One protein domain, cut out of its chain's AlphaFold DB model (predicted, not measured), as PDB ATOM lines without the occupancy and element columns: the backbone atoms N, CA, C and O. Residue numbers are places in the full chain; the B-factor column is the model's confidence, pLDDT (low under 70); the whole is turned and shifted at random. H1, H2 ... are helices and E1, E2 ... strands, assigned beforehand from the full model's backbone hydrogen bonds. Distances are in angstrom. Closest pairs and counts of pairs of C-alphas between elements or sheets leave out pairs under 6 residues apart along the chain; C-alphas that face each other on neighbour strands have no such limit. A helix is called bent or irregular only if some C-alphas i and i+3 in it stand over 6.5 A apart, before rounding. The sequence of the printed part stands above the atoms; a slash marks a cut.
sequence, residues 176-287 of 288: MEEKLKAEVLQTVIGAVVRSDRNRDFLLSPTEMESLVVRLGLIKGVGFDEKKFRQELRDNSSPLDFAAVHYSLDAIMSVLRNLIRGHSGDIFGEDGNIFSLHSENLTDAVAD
ATOM      1  N   MET A 176     249.348 189.728 193.926       83.56
ATOM      2  CA  MET A 176     250.259 189.194 192.908       83.56
ATOM      3  C   MET A 176     250.070 189.884 191.557       83.56
ATOM      4  O   MET A 176     251.057 190.250 190.922       83.56
ATOM      5  N   GLU A 177     248.829 190.131 191.136       84.31
ATOM      6  CA  GLU A 177     248.542 190.895 189.921       84.31
ATOM      7  C   GLU A 177     249.085 192.327 189.998       84.31
ATOM      8  O   GLU A 177     249.648 192.827 189.026       84.31
ATOM      9  N   GLU A 178     248.938 193.005 191.139       85.56
ATOM     10  CA  GLU A 178     249.480 194.351 191.347       85.56
ATOM     11  C   GLU A 178     251.011 194.367 191.296       85.56
ATOM     12  O   GLU A 178     251.595 195.238 190.643       85.56
ATOM     13  N   LYS A 179     251.667 193.379 191.917       88.50
ATOM     14  CA  LYS A 179     253.127 193.221 191.853       88.50
ATOM     15  C   LYS A 179     253.606 192.956 190.429       88.50
ATOM     16  O   LYS A 179     254.530 193.629 189.980       88.50
ATOM     17  N   LEU A 180     252.942 192.061 189.698       86.12
ATOM     18  CA  LEU A 180     253.276 191.766 188.305       86.12
ATOM     19  C   LEU A 180     253.097 193.004 187.412       86.12
ATOM     20  O   LEU A 180     253.954 193.307 186.586       86.12
ATOM     21  N   LYS A 181     252.023 193.783 187.611       84.75
ATOM     22  CA  LYS A 181     251.809 195.056 186.898       84.75
ATOM     23  C   LYS A 181     252.924 196.061 187.186       84.75
ATOM     24  O   LYS A 181     253.399 196.718 186.261       84.75
ATOM     25  N   ALA A 182     253.344 196.182 188.445       88.62
ATOM     26  CA  ALA A 182     254.441 197.063 188.832       88.62
ATOM     27  C   ALA A 182     255.777 196.623 188.208       88.62
ATOM     28  O   ALA A 182     256.524 197.464 187.710       88.62
ATOM     29  N   GLU A 183     256.048 195.318 188.176       89.88
ATOM     30  CA  GLU A 183     257.253 194.741 187.577       89.88
ATOM     31  C   GLU A 183     257.305 194.942 186.055       89.88
ATOM     32  O   GLU A 183     258.319 195.404 185.516       89.88
ATOM     33  N   VAL A 184     256.198 194.672 185.356       87.38
ATOM     34  CA  VAL A 184     256.077 194.931 183.914       87.38
ATOM     35  C   VAL A 184     256.266 196.419 183.636       87.38
ATOM     36  O   VAL A 184     257.056 196.783 182.767       87.38
ATOM     37  N   LEU A 185     255.615 197.295 184.411       88.75
ATOM     38  CA  LEU A 185     255.767 198.742 184.269       88.75
ATOM     39  C   LEU A 185     257.226 199.175 184.454       88.75
ATOM     40  O   LEU A 185     257.750 199.932 183.638       88.75
ATOM     41  N   GLN A 186     257.900 198.693 185.496       91.62
ATOM     42  CA  GLN A 186     259.305 199.005 185.745       91.62
ATOM     43  C   GLN A 186     260.203 198.532 184.596       91.62
ATOM     44  O   GLN A 186     261.107 199.260 184.179       91.62
ATOM     45  N   THR A 187     259.932 197.345 184.052       91.75
ATOM     46  CA  THR A 187     260.667 196.784 182.913       91.75
ATOM     47  C   THR A 187     260.469 197.624 181.654       91.75
ATOM     48  O   THR A 187     261.447 197.960 180.984       91.75
ATOM     49  N   VAL A 188     259.233 198.035 181.367       89.75
ATOM     50  CA  VAL A 188     258.901 198.907 180.234       89.75
ATOM     51  C   VAL A 188     259.561 200.279 180.389       89.75
ATOM     52  O   VAL A 188     260.247 200.721 179.469       89.75
ATOM     53  N   ILE A 189     259.449 200.930 181.554       91.00
ATOM     54  CA  ILE A 189     260.127 202.212 181.824       91.00
ATOM     55  C   ILE A 189     261.641 202.053 181.643       91.00
ATOM     56  O   ILE A 189     262.283 202.878 180.994       91.00
ATOM     57  N   GLY A 190     262.218 200.974 182.175       93.00
ATOM     58  CA  GLY A 190     263.633 200.663 182.012       93.00
ATOM     59  C   GLY A 190     264.031 200.485 180.546       93.00
ATOM     60  O   GLY A 190     265.088 200.964 180.139       93.00
ATOM     61  N   ALA A 191     263.190 199.841 179.735       92.69
ATOM     62  CA  ALA A 191     263.413 199.688 178.302       92.69
ATOM     63  C   ALA A 191     263.382 201.038 177.572       92.69
ATOM     64  O   ALA A 191     264.261 201.283 176.744       92.69
ATOM     65  N   VAL A 192     262.440 201.923 177.914       91.25
ATOM     66  CA  VAL A 192     262.338 203.280 177.352       91.25
ATOM     67  C   VAL A 192     263.576 204.106 177.704       91.25
ATOM     68  O   VAL A 192     264.270 204.577 176.805       91.25
ATOM     69  N   VAL A 193     263.934 204.187 178.990       92.56
ATOM     70  CA  VAL A 193     265.096 204.960 179.467       92.56
ATOM     71  C   VAL A 193     266.411 204.437 178.888       92.56
ATOM     72  O   VAL A 193     267.302 205.215 178.572       92.56
ATOM     73  N   ARG A 194     266.561 203.117 178.715       93.88
ATOM     74  CA  ARG A 194     267.763 202.538 178.090       93.88
ATOM     75  C   ARG A 194     267.820 202.756 176.578       93.88
ATOM     76  O   ARG A 194     268.855 202.450 175.979       93.88
ATOM     77  N   SER A 195     266.700 203.072 175.929       93.50
ATOM     78  CA  SER A 195     266.642 203.239 174.468       93.50
ATOM     79  C   SER A 195     267.024 204.656 174.050       93.50
ATOM     80  O   SER A 195     267.598 204.805 172.979       93.50
ATOM     81  N   ASP A 196     266.807 205.636 174.929       94.56
ATOM     82  CA  ASP A 196     267.320 207.004 174.822       94.56
ATOM     83  C   ASP A 196     268.847 207.030 175.062       94.56
ATOM     84  O   ASP A 196     269.328 206.870 176.192       94.56
ATOM     85  N   ARG A 197     269.641 207.153 173.989       93.75
ATOM     86  CA  ARG A 197     271.116 207.160 174.079       93.75
ATOM     87  C   ARG A 197     271.670 208.548 174.379       93.75
ATOM     88  O   ARG A 197     272.717 208.670 175.017       93.75
ATOM     89  N   ASN A 198     270.990 209.565 173.874       93.56
ATOM     90  CA  ASN A 198     271.328 210.985 173.898       93.56
ATOM     91  C   ASN A 198     270.862 211.693 175.179       93.56
ATOM     92  O   ASN A 198     271.409 212.749 175.499       93.56
ATOM     93  N   ARG A 199     269.957 211.086 175.957       92.00
ATOM     94  CA  ARG A 199     269.365 211.629 177.194       92.00
ATOM     95  C   ARG A 199     268.644 212.958 176.981       92.00
ATOM     96  O   ARG A 199     268.621 213.796 177.884       92.00
ATOM     97  N   ASP A 200     268.108 213.172 175.787       91.25
ATOM     98  CA  ASP A 200     267.331 214.367 175.461       91.25
ATOM     99  C   ASP A 200     265.823 214.143 175.616       91.25
ATOM    100  O   ASP A 200     265.046 215.075 175.410       91.25
ATOM    101  N   PHE A 201     265.408 212.939 176.033       90.12
ATOM    102  CA  PHE A 201     264.010 212.543 176.178       90.12
ATOM    103  C   PHE A 201     263.200 212.659 174.871       90.12
ATOM    104  O   PHE A 201     261.963 212.714 174.903       90.12
ATOM    105  N   LEU A 202     263.887 212.666 173.723       90.69
ATOM    106  CA  LEU A 202     263.324 212.734 172.380       90.69
ATOM    107  C   LEU A 202     263.791 211.518 171.574       90.69
ATOM    108  O   LEU A 202     264.902 211.468 171.057       90.69
ATOM    109  N   LEU A 203     262.910 210.531 171.414       89.25
ATOM    110  CA  LEU A 203     263.269 209.293 170.725       89.25
ATOM    111  C   LEU A 203     263.336 209.509 169.213       89.25
ATOM    112  O   LEU A 203     262.323 209.788 168.562       89.25
ATOM    113  N   SER A 204     264.540 209.342 168.662       92.62
ATOM    114  CA  SER A 204     264.776 209.278 167.219       92.62
ATOM    115  C   SER A 204     264.096 208.038 166.609       92.62
ATOM    116  O   SER A 204     263.860 207.048 167.312       92.62
ATOM    117  N   PRO A 205     263.811 208.007 165.294       90.69
ATOM    118  CA  PRO A 205     263.169 206.850 164.665       90.69
ATOM    119  C   PRO A 205     263.999 205.572 164.835       90.69
ATOM    120  O   PRO A 205     263.445 204.499 165.044       90.69
ATOM    121  N   THR A 206     265.328 205.680 164.836       92.94
ATOM    122  CA  THR A 206     266.235 204.559 165.110       92.94
ATOM    123  C   THR A 206     266.144 204.033 166.542       92.94
ATOM    124  O   THR A 206     266.242 202.827 166.760       92.94
ATOM    125  N   GLU A 207     265.951 204.906 167.531       93.75
ATOM    126  CA  GLU A 207     265.783 204.480 168.925       93.75
ATOM    127  C   GLU A 207     264.388 203.909 169.173       93.75
ATOM    128  O   GLU A 207     264.250 202.979 169.965       93.75
ATOM    129  N   MET A 208     263.383 204.384 168.433       92.00
ATOM    130  CA  MET A 208     262.041 203.805 168.427       92.00
ATOM    131  C   MET A 208     262.053 202.349 167.945       92.00
ATOM    132  O   MET A 208     261.481 201.488 168.609       92.00
ATOM    133  N   GLU A 209     262.757 202.037 166.851       93.50
ATOM    134  CA  GLU A 209     262.924 200.645 166.399       93.50
ATOM    135  C   GLU A 209     263.608 199.780 167.473       93.50
ATOM    136  O   GLU A 209     263.188 198.657 167.757       93.50
ATOM    137  N   SER A 210     264.638 200.318 168.142       94.38
ATOM    138  CA  SER A 210     265.297 199.604 169.241       94.38
ATOM    139  C   SER A 210     264.374 199.399 170.445       94.38
ATOM    140  O   SER A 210     264.518 198.392 171.141       94.38
ATOM    141  N   LEU A 211     263.476 200.344 170.724       93.69
ATOM    142  CA  LEU A 211     262.499 200.241 171.801       93.69
ATOM    143  C   LEU A 211     261.472 199.149 171.492       93.69
ATOM    144  O   LEU A 211     261.242 198.288 172.335       93.69
ATOM    145  N   VAL A 212     260.930 199.137 170.273       94.00
ATOM    146  CA  VAL A 212     259.989 198.120 169.775       94.00
ATOM    147  C   VAL A 212     260.560 196.709 169.939       94.00
ATOM    148  O   VAL A 212     259.917 195.849 170.539       94.00
ATOM    149  N   VAL A 213     261.804 196.482 169.500       94.56
ATOM    150  CA  VAL A 213     262.466 195.173 169.635       94.56
ATOM    151  C   VAL A 213     262.644 194.780 171.105       94.56
ATOM    152  O   VAL A 213     262.433 193.625 171.468       94.56
ATOM    153  N   ARG A 214     263.011 195.728 171.978       94.31
ATOM    154  CA  ARG A 214     263.182 195.452 173.414       94.31
ATOM    155  C   ARG A 214     261.865 195.148 174.111       94.31
ATOM    156  O   ARG A 214     261.851 194.263 174.957       94.31
ATOM    157  N   LEU A 215     260.791 195.854 173.762       92.12
ATOM    158  CA  LEU A 215     259.456 195.595 174.302       92.12
ATOM    159  C   LEU A 215     258.948 194.213 173.878       92.12
ATOM    160  O   LEU A 215     258.405 193.498 174.713       92.12
ATOM    161  N   GLY A 216     259.214 193.795 172.637       92.00
ATOM    162  CA  GLY A 216     258.884 192.448 172.157       92.00
ATOM    163  C   GLY A 216     259.710 191.315 172.784       92.00
ATOM    164  O   GLY A 216     259.314 190.157 172.709       92.00
ATOM    165  N   LEU A 217     260.848 191.626 173.416       93.31
ATOM    166  CA  LEU A 217     261.702 190.656 174.116       93.31
ATOM    167  C   LEU A 217     261.342 190.481 175.601       93.31
ATOM    168  O   LEU A 217     261.948 189.645 176.277       93.31
ATOM    169  N   ILE A 218     260.393 191.258 176.134       90.06
ATOM    170  CA  ILE A 218     259.946 191.113 177.523       90.06
ATOM    171  C   ILE A 218     259.158 189.804 177.641       90.06
ATOM    172  O   ILE A 218     258.109 189.627 177.025       90.06
ATOM    173  N   LYS A 219     259.671 188.866 178.445       85.00
ATOM    174  CA  LYS A 219     259.022 187.569 178.667       85.00
ATOM    175  C   LYS A 219     257.633 187.762 179.282       85.00
ATOM    176  O   LYS A 219     257.466 188.560 180.199       85.00
ATOM    177  N   GLY A 220     256.652 187.009 178.786       80.88
ATOM    178  CA  GLY A 220     255.289 186.987 179.332       80.88
ATOM    179  C   GLY A 220     254.375 188.131 178.878       80.88
ATOM    180  O   GLY A 220     253.192 188.116 179.209       80.88
ATOM    181  N   VAL A 221     254.877 189.083 178.086       84.31
ATOM    182  CA  VAL A 221     254.103 190.224 177.584       84.31
ATOM    183  C   VAL A 221     254.020 190.144 176.058       84.31
ATOM    184  O   VAL A 221     255.015 190.329 175.364       84.31
ATOM    185  N   GLY A 222     252.834 189.868 175.514       86.44
ATOM    186  CA  GLY A 222     252.589 189.961 174.073       86.44
ATOM    187  C   GLY A 222     252.486 191.426 173.667       86.44
ATOM    188  O   GLY A 222     251.648 192.128 174.219       86.44
ATOM    189  N   PHE A 223     253.337 191.885 172.751       89.94
ATOM    190  CA  PHE A 223     253.400 193.280 172.311       89.94
ATOM    191  C   PHE A 223     252.929 193.419 170.858       89.94
ATOM    192  O   PHE A 223     253.539 192.853 169.951       89.94
ATOM    193  N   ASP A 224     251.866 194.196 170.630       91.44
ATOM    194  CA  ASP A 224     251.403 194.553 169.283       91.44
ATOM    195  C   ASP A 224     252.050 195.862 168.811       91.44
ATOM    196  O   ASP A 224     251.602 196.975 169.110       91.44
ATOM    197  N   GLU A 225     253.111 195.712 168.023       92.69
ATOM    198  CA  GLU A 225     253.857 196.823 167.439       92.69
ATOM    199  C   GLU A 225     252.975 197.765 166.604       92.69
ATOM    200  O   GLU A 225     253.168 198.986 166.626       92.69
ATOM    201  N   LYS A 226     252.007 197.229 165.851       91.75
ATOM    202  CA  LYS A 226     251.220 198.028 164.901       91.75
ATOM    203  C   LYS A 226     250.315 198.997 165.641       91.75
ATOM    204  O   LYS A 226     250.288 200.182 165.308       91.75
ATOM    205  N   LYS A 227     249.619 198.497 166.663       88.00
ATOM    206  CA  LYS A 227     248.746 199.313 167.512       88.00
ATOM    207  C   LYS A 227     249.543 200.334 168.313       88.00
ATOM    208  O   LYS A 227     249.150 201.493 168.364       88.00
ATOM    209  N   PHE A 228     250.704 199.949 168.844       89.62
ATOM    210  CA  PHE A 228     251.586 200.883 169.544       89.62
ATOM    211  C   PHE A 228     252.024 202.048 168.644       89.62
ATOM    212  O   PHE A 228     251.920 203.213 169.028       89.62
ATOM    213  N   ARG A 229     252.444 201.765 167.403       89.12
ATOM    214  CA  ARG A 229     252.790 202.815 166.430       89.12
ATOM    215  C   ARG A 229     251.593 203.684 166.049       89.12
ATOM    216  O   ARG A 229     251.784 204.863 165.761       89.12
ATOM    217  N   GLN A 230     250.391 203.117 166.009       88.25
ATOM    218  CA  GLN A 230     249.168 203.862 165.730       88.25
ATOM    219  C   GLN A 230     248.824 204.820 166.879       88.25
ATOM    220  O   GLN A 230     248.661 206.010 166.633       88.25
ATOM    221  N   GLU A 231     248.838 204.352 168.130       85.94
ATOM    222  CA  GLU A 231     248.572 205.206 169.297       85.94
ATOM    223  C   GLU A 231     249.612 206.319 169.471       85.94
ATOM    224  O   GLU A 231     249.279 207.417 169.927       85.94
ATOM    225  N   LEU A 232     250.863 206.073 169.076       86.44
ATOM    226  CA  LEU A 232     251.888 207.116 169.041       86.44
ATOM    227  C   LEU A 232     251.604 208.181 167.982       86.44
ATOM    228  O   LEU A 232     251.861 209.355 168.240       86.44
ATOM    229  N   ARG A 233     251.063 207.804 166.818       84.88
ATOM    230  CA  ARG A 233     250.648 208.772 165.789       84.88
ATOM    231  C   ARG A 233     249.466 209.601 166.266       84.88
ATOM    232  O   ARG A 233     249.491 210.817 166.105       84.88
ATOM    233  N   ASP A 234     248.489 208.958 166.896       85.19
ATOM    234  CA  ASP A 234     247.271 209.617 167.369       85.19
ATOM    235  C   ASP A 234     247.551 210.594 168.528       85.19
ATOM    236  O   ASP A 234     246.914 211.642 168.616       85.19
ATOM    237  N   ASN A 235     248.532 210.291 169.393       80.81
ATOM    238  CA  ASN A 235     248.946 211.176 170.492       80.81
ATOM    239  C   ASN A 235     250.047 212.181 170.113       80.81
ATOM    240  O   ASN A 235     250.286 213.135 170.860       80.81
ATOM    241  N   SER A 236     250.729 212.000 168.979       74.62
ATOM    242  CA  SER A 236     251.687 212.990 168.482       74.62
ATOM    243  C   SER A 236     250.947 214.219 167.950       74.62
ATOM    244  O   SER A 236     249.991 214.111 167.185       74.62
ATOM    245  N   SER A 237     251.355 215.414 168.384       67.44
ATOM    246  CA  SER A 237     250.693 216.648 167.958       67.44
ATOM    247  C   SER A 237     250.832 216.843 166.438       67.44
ATOM    248  O   SER A 237     251.944 216.745 165.919       67.44
ATOM    249  N   PRO A 238     249.756 217.206 165.711       62.59
ATOM    250  CA  PRO A 238     249.757 217.324 164.246       62.59
ATOM    251  C   PRO A 238     250.672 218.426 163.682       62.59
ATOM    252  O   PRO A 238     250.783 218.574 162.468       62.59
ATOM    253  N   LEU A 239     251.321 219.215 164.541       56.06
ATOM    254  CA  LEU A 239     252.196 220.320 164.155       56.06
ATOM    255  C   LEU A 239     253.652 219.907 163.892       56.06
ATOM    256  O   LEU A 239     254.396 220.734 163.375       56.06
ATOM    257  N   ASP A 240     254.045 218.661 164.178       53.56
ATOM    258  CA  ASP A 240     255.446 218.221 164.081       53.56
ATOM    259  C   ASP A 240     255.696 217.180 162.976       53.56
ATOM    260  O   ASP A 240     256.461 216.233 163.114       53.56
ATOM    261  N   PHE A 241     255.044 217.359 161.823       57.53
ATOM    262  CA  PHE A 241     255.182 216.469 160.658       57.53
ATOM    263  C   PHE A 241     256.603 216.418 160.060       57.53
ATOM    264  O   PHE A 241     256.863 215.598 159.178       57.53
ATOM    265  N   ALA A 242     257.511 217.296 160.503       57.22
ATOM    266  CA  ALA A 242     258.865 217.424 159.972       57.22
ATOM    267  C   ALA A 242     259.976 217.054 160.973       57.22
ATOM    268  O   ALA A 242     261.063 216.689 160.521       57.22
ATOM    269  N   ALA A 243     259.737 217.096 162.291       55.03
ATOM    270  CA  ALA A 243     260.705 216.609 163.270       55.03
ATOM    271  C   ALA A 243     260.330 215.186 163.698       55.03
ATOM    272  O   ALA A 243     259.321 214.932 164.346       55.03
ATOM    273  N   VAL A 244     261.168 214.230 163.302       73.19
ATOM    274  CA  VAL A 244     260.992 212.794 163.555       73.19
ATOM    275  C   VAL A 244     261.397 212.458 164.997       73.19
ATOM    276  O   VAL A 244     262.267 211.626 165.229       73.19
ATOM    277  N   HIS A 245     260.833 213.154 165.978       81.88
ATOM    278  CA  HIS A 245     261.153 212.945 167.384       81.88
ATOM    279  C   HIS A 245     259.871 212.727 168.175       81.88
ATOM    280  O   HIS A 245     258.981 213.571 168.200       81.88
ATOM    281  N   TYR A 246     259.775 211.574 168.831       84.69
ATOM    282  CA  TYR A 246     258.660 211.275 169.721       84.69
ATOM    283  C   TYR A 246     259.029 211.719 171.134       84.69
ATOM    284  O   TYR A 246     260.065 211.305 171.661       84.69
ATOM    285  N   SER A 247     258.197 212.560 171.753       86.81
ATOM    286  CA  SER A 247     258.437 212.996 173.128       86.81
ATOM    287  C   SER A 247     258.228 211.843 174.109       86.81
ATOM    288  O   SER A 247     257.263 211.077 174.007       86.81
ATOM    289  N   LEU A 248     259.122 211.733 175.096       86.94
ATOM    290  CA  LEU A 248     258.996 210.745 176.166       86.94
ATOM    291  C   LEU A 248     257.651 210.869 176.898       86.94
ATOM    292  O   LEU A 248     257.050 209.856 177.243       86.94
ATOM    293  N   ASP A 249     257.150 212.091 177.088       87.19
ATOM    294  CA  ASP A 249     255.869 212.336 177.753       87.19
ATOM    295  C   ASP A 249     254.680 211.734 176.993       87.19
ATOM    296  O   ASP A 249     253.773 211.195 177.629       87.19
ATOM    297  N   ALA A 250     254.691 211.758 175.655       85.56
ATOM    298  CA  ALA A 250     253.652 211.120 174.844       85.56
ATOM    299  C   ALA A 250     253.711 209.588 174.953       85.56
ATOM    300  O   ALA A 250     252.686 208.922 175.063       85.56
ATOM    301  N   ILE A 251     254.914 209.011 174.999       86.50
ATOM    302  CA  ILE A 251     255.085 207.565 175.194       86.50
ATOM    303  C   ILE A 251     254.638 207.166 176.601       86.50
ATOM    304  O   ILE A 251     253.928 206.180 176.783       86.50
ATOM    305  N   MET A 252     255.003 207.953 177.610       86.69
ATOM    306  CA  MET A 252     254.632 207.698 178.997       86.69
ATOM    307  C   MET A 252     253.137 207.911 179.244       86.69
ATOM    308  O   MET A 252     252.573 207.229 180.100       86.69
ATOM    309  N   SER A 253     252.474 208.817 178.518       87.00
ATOM    310  CA  SER A 253     251.020 208.988 178.591       87.00
ATOM    311  C   SER A 253     250.287 207.811 177.950       87.00
ATOM    312  O   SER A 253     249.360 207.291 178.569       87.00
ATOM    313  N   VAL A 254     250.757 207.317 176.800       84.69
ATOM    314  CA  VAL A 254     250.265 206.087 176.158       84.69
ATOM    315  C   VAL A 254     250.431 204.891 177.093       84.69
ATOM    316  O   VAL A 254     249.455 204.218 177.415       84.69
ATOM    317  N   LEU A 255     251.630 204.686 177.646       83.56
ATOM    318  CA  LEU A 255     251.898 203.610 178.607       83.56
ATOM    319  C   LEU A 255     251.040 203.729 179.873       83.56
ATOM    320  O   LEU A 255     250.515 202.737 180.374       83.56
ATOM    321  N   ARG A 256     250.849 204.946 180.391       84.50
ATOM    322  CA  ARG A 256     249.993 205.187 181.559       84.50
ATOM    323  C   ARG A 256     248.524 204.923 181.248       84.50
ATOM    324  O   ARG A 256     247.832 204.388 182.112       84.50
ATOM    325  N   ASN A 257     248.050 205.286 180.060       81.06
ATOM    326  CA  ASN A 257     246.682 205.029 179.618       81.06
ATOM    327  C   ASN A 257     246.444 203.536 179.389       81.06
ATOM    328  O   ASN A 257     245.415 203.031 179.824       81.06
ATOM    329  N   LEU A 258     247.422 202.816 178.840       72.69
ATOM    330  CA  LEU A 258     247.396 201.357 178.721       72.69
ATOM    331  C   LEU A 258     247.299 200.657 180.082       72.69
ATOM    332  O   LEU A 258     246.591 199.667 180.221       72.69
ATOM    333  N   ILE A 259     247.958 201.199 181.109       72.12
ATOM    334  CA  ILE A 259     247.956 200.612 182.458       72.12
ATOM    335  C   ILE A 259     246.718 201.023 183.269       72.12
ATOM    336  O   ILE A 259     246.189 200.224 184.039       72.12
ATOM    337  N   ARG A 260     246.236 202.265 183.122       74.25
ATOM    338  CA  ARG A 260     245.067 202.780 183.862       74.25
ATOM    339  C   ARG A 260     243.730 202.435 183.216       74.25
ATOM    340  O   ARG A 260     242.751 202.254 183.934       74.25
ATOM    341  N   GLY A 261     243.673 202.358 181.890       59.09
ATOM    342  CA  GLY A 261     242.448 202.197 181.103       59.09
ATOM    343  C   GLY A 261     241.812 200.809 181.169       59.09
ATOM    344  O   GLY A 261     240.883 200.536 180.417       59.09
ATOM    345  N   HIS A 262     242.296 199.924 182.042       49.88
ATOM    346  CA  HIS A 262     241.939 198.511 181.989       49.88
ATOM    347  C   HIS A 262     241.551 197.881 183.324       49.88
ATOM    348  O   HIS A 262     241.403 196.674 183.410       49.88
ATOM    349  N   SER A 263     241.258 198.670 184.361       49.72
ATOM    350  CA  SER A 263     240.795 198.119 185.647       49.72
ATOM    351  C   SER A 263     239.410 197.431 185.602       49.72
ATOM    352  O   SER A 263     238.929 197.012 186.654       49.72
ATOM    353  N   GLY A 264     238.770 197.338 184.427       47.44
ATOM    354  CA  GLY A 264     237.475 196.683 184.213       47.44
ATOM    355  C   GLY A 264     237.560 195.250 183.682       47.44
ATOM    356  O   GLY A 264     236.916 194.389 184.257       47.44
ATOM    357  N   ASP A 265     238.376 194.974 182.656       48.12
ATOM    358  CA  ASP A 265     238.392 193.678 181.951       48.12
ATOM    359  C   ASP A 265     239.773 193.392 181.324       48.12
ATOM    360  O   ASP A 265     239.956 193.433 180.112       48.12
ATOM    361  N   ILE A 266     240.786 193.099 182.149       48.16
ATOM    362  CA  ILE A 266     242.175 192.860 181.682       48.16
ATOM    363  C   ILE A 266     242.317 191.591 180.818       48.16
ATOM    364  O   ILE A 266     243.298 191.443 180.092       48.16
ATOM    365  N   PHE A 267     241.321 190.705 180.843       50.69
ATOM    366  CA  PHE A 267     241.331 189.415 180.146       50.69
ATOM    367  C   PHE A 267     240.180 189.259 179.138       50.69
ATOM    368  O   PHE A 267     239.809 188.138 178.796       50.69
ATOM    369  N   GLY A 268     239.600 190.373 178.678       41.94
ATOM    370  CA  GLY A 268     238.606 190.383 177.604       41.94
ATOM    371  C   GLY A 268     239.256 190.241 176.226       41.94
ATOM    372  O   GLY A 268     240.250 190.905 175.935       41.94
ATOM    373  N   GLU A 269     238.694 189.352 175.408       49.69
ATOM    374  CA  GLU A 269     239.176 188.945 174.084       49.69
ATOM    375  C   GLU A 269     239.510 190.119 173.135       49.69
ATOM    376  O   GLU A 269     238.776 191.100 173.018       49.69
ATOM    377  N   ASP A 270     240.630 189.957 172.424       54.97
ATOM    378  CA  ASP A 270     240.959 190.553 171.124       54.97
ATOM    379  C   ASP A 270     240.945 192.089 171.004       54.97
ATOM    380  O   ASP A 270     240.302 192.667 170.129       54.97
ATOM    381  N   GLY A 271     241.738 192.788 171.822       60.47
ATOM    382  CA  GLY A 271     241.846 194.253 171.704       60.47
ATOM    383  C   GLY A 271     243.175 194.888 172.100       60.47
ATOM    384  O   GLY A 271     243.559 195.904 171.519       60.47
ATOM    385  N   ASN A 272     243.936 194.279 173.004       67.44
ATOM    386  CA  ASN A 272     244.971 195.009 173.736       67.44
ATOM    387  C   ASN A 272     246.341 195.024 173.043       67.44
ATOM    388  O   ASN A 272     246.705 194.081 172.345       67.44
ATOM    389  N   ILE A 273     247.101 196.111 173.240       68.00
ATOM    390  CA  ILE A 273     248.511 196.239 172.809       68.00
ATOM    391  C   ILE A 273     249.408 195.298 173.609       68.00
ATOM    392  O   ILE A 273     250.397 194.790 173.086       68.00
ATOM    393  N   PHE A 274     249.040 195.084 174.873       65.56
ATOM    394  CA  PHE A 274     249.719 194.196 175.796       65.56
ATOM    395  C   PHE A 274     248.774 193.087 176.242       65.56
ATOM    396  O   PHE A 274     247.774 193.351 176.908       65.56
ATOM    397  N   SER A 275     249.095 191.848 175.883       67.31
ATOM    398  CA  SER A 275     248.373 190.657 176.342       67.31
ATOM    399  C   SER A 275     249.298 189.796 177.195       67.31
ATOM    400  O   SER A 275     250.319 189.312 176.696       67.31
ATOM    401  N   LEU A 276     248.955 189.578 178.465       65.62
ATOM    402  CA  LEU A 276     249.670 188.620 179.307       65.62
ATOM    403  C   LEU A 276     249.276 187.206 178.879       65.62
ATOM    404  O   LEU A 276     248.116 186.823 179.005       65.62
ATOM    405  N   HIS A 277     250.231 186.437 178.364       67.25
ATOM    406  CA  HIS A 277     250.006 185.014 178.116       67.25
ATOM    407  C   HIS A 277     250.272 184.274 179.426       67.25
ATOM    408  O   HIS A 277     251.424 184.117 179.835       67.25
ATOM    409  N   SER A 278     249.201 183.843 180.093       60.31
ATOM    410  CA  SER A 278     249.278 183.061 181.333       60.31
ATOM    411  C   SER A 278     250.044 181.745 181.156       60.31
ATOM    412  O   SER A 278     250.617 181.254 182.125       60.31
ATOM    413  N   GLU A 279     250.131 181.223 179.927       55.25
ATOM    414  CA  GLU A 279     250.859 179.991 179.594       55.25
ATOM    415  C   GLU A 279     252.371 180.059 179.868       55.25
ATOM    416  O   GLU A 279     252.985 179.022 180.070       55.25
ATOM    417  N   ASN A 280     252.981 181.249 179.958       53.31
ATOM    418  CA  ASN A 280     254.419 181.376 180.246       53.31
ATOM    419  C   ASN A 280     254.754 181.566 181.737       53.31
ATOM    420  O   ASN A 280     255.933 181.600 182.091       53.31
ATOM    421  N   LEU A 281     253.758 181.718 182.621       53.12
ATOM    422  CA  LEU A 281     254.000 181.878 184.062       53.12
ATOM    423  C   LEU A 281     254.189 180.539 184.788       53.12
ATOM    424  O   LEU A 281     254.853 180.506 185.821       53.12
ATOM    425  N   THR A 282     253.650 179.437 184.262       55.03
ATOM    426  CA  THR A 282     253.796 178.109 184.883       55.03
ATOM    427  C   THR A 282     255.206 177.542 184.751       55.03
ATOM    428  O   THR A 282     255.673 176.880 185.674       55.03
ATOM    429  N   ASP A 283     255.913 177.859 183.666       55.09
ATOM    430  CA  ASP A 283     257.258 177.328 183.418       55.09
ATOM    431  C   ASP A 283     258.335 178.029 184.261       55.09
ATOM    432  O   ASP A 283     259.358 177.431 184.575       55.09
ATOM    433  N   ALA A 284     258.102 179.273 184.693       54.75
ATOM    434  CA  ALA A 284     259.047 180.013 185.535       54.75
ATOM    435  C   ALA A 284     259.005 179.601 187.018       54.75
ATOM    436  O   ALA A 284     259.976 179.822 187.733       54.75
ATOM    437  N   VAL A 285     257.899 179.010 187.483       52.19
ATOM    438  CA  VAL A 285     257.738 178.546 188.877       52.19
ATOM    439  C   VAL A 285     258.218 177.099 189.053       52.19
ATOM    440  O   VAL A 285     258.429 176.654 190.174       52.19
ATOM    441  N   ALA A 286     258.417 176.353 187.963       53.56
ATOM    442  CA  ALA A 286     258.881 174.967 188.018       53.56
ATOM    443  C   ALA A 286     260.406 174.814 188.211       53.56
ATOM    444  O   ALA A 286     260.858 173.701 188.475       53.56
ATOM    445  N   ASP A 287     261.175 175.900 188.082       49.41
ATOM    446  CA  ASP A 287     262.649 175.907 188.129       49.41
ATOM    447  C   ASP A 287     263.243 176.467 189.452       49.41
ATOM    448  O   ASP A 287     264.465 176.604 189.555       49.41
TER     449      ASP A 287
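Overview. This is residues 176 to 287 of the 288 residues of the protein "Hypothetical protein" of Odontella aurita (UniProt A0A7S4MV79). Four helices make the body: a helical hairpin, H1 with H2, on one side, and on the other H3 and H4, which meet at a steep angle, with H4 near H1. A tiny two-strand sheet, E1 with E2, joins the body toward one end of the long axis; beyond it comes H5, whose residues 282 to 285 stick out with 286 and 287, and the loop of residues 236 to 247 reaches out at the other end. The printed part has 112 residues, with five named helices and two named strands in the order H1, H2, E1, H3, H4, E2, H5; the sheet is antiparallel and the class is mostly helix. It is compact, with a radius of gyration of the C-alphas of 15.0 A, yet elongated in outline, spanning 49 by 29 by 21 A.

Arrangement. E1, residues 221 to 223, and E2, residues 274 to 276, are antiparallel neighbours at 152 degrees; N 222 and O 275 are 2.8 A apart and N 275 and O 222 3.1 A, both within hydrogen-bond range. H2, residues 205 to 216, comes closest to E1 at the C-alphas of Gly 216 and Phe 223, 5.5 A apart. H1, residues 176 to 195, touches H2 with residues 188 to 195 alone, at a shallow tilt of 27 degrees, opposite ways, a hairpin; their closest C-alphas, of Ser 195 and Glu 207, are 5.7 A apart. H3, residues 225 to 235, is close to H2 but not clearly touching, at 6.7 A between the C-alphas of Glu 225 and Val 212. H4, residues 248 to 260, touches H3 with residues 250 to 254 alone, closest at the C-alphas of Asn 235 and Ala 250, 6.4 A, at a steep tilt of 68 degrees, only just short of about perpendicular. H1 and H4 are near each other. H5, residues 278 to 285, touches no helix. Every O i to N i+4 pair is within hydrogen-bond range in H1, H2, H3 and H4, but 0 of 4 in H5, where 1 of 5 O i to N i+3 pairs is.

Along the chain. H1 begins at C-alpha 176, (250.259, 189.194, 192.908), and is 28.4 A long. H2 measures 16.8 A, H3 15.5 A and H4 17.8 A. E1 is 6.1 A and E2 6.6 A long. H5, 12.2 A, ends at C-alpha 285, (257.738, 178.546, 188.877); it is neither bent nor irregular, but only just: C-alphas 279 and 282 are 6.3 A apart.

Size, cuts and confidence. The C-alphas farthest apart, of Leu 239 and Ala 286, are 51.7 A apart. The printed part has no cut. The links H3 to H4 and H4 to E2 are long. Mean pLDDT of the printed part is 78.4; residues 237 to 243 and 261 to 287 are under 70.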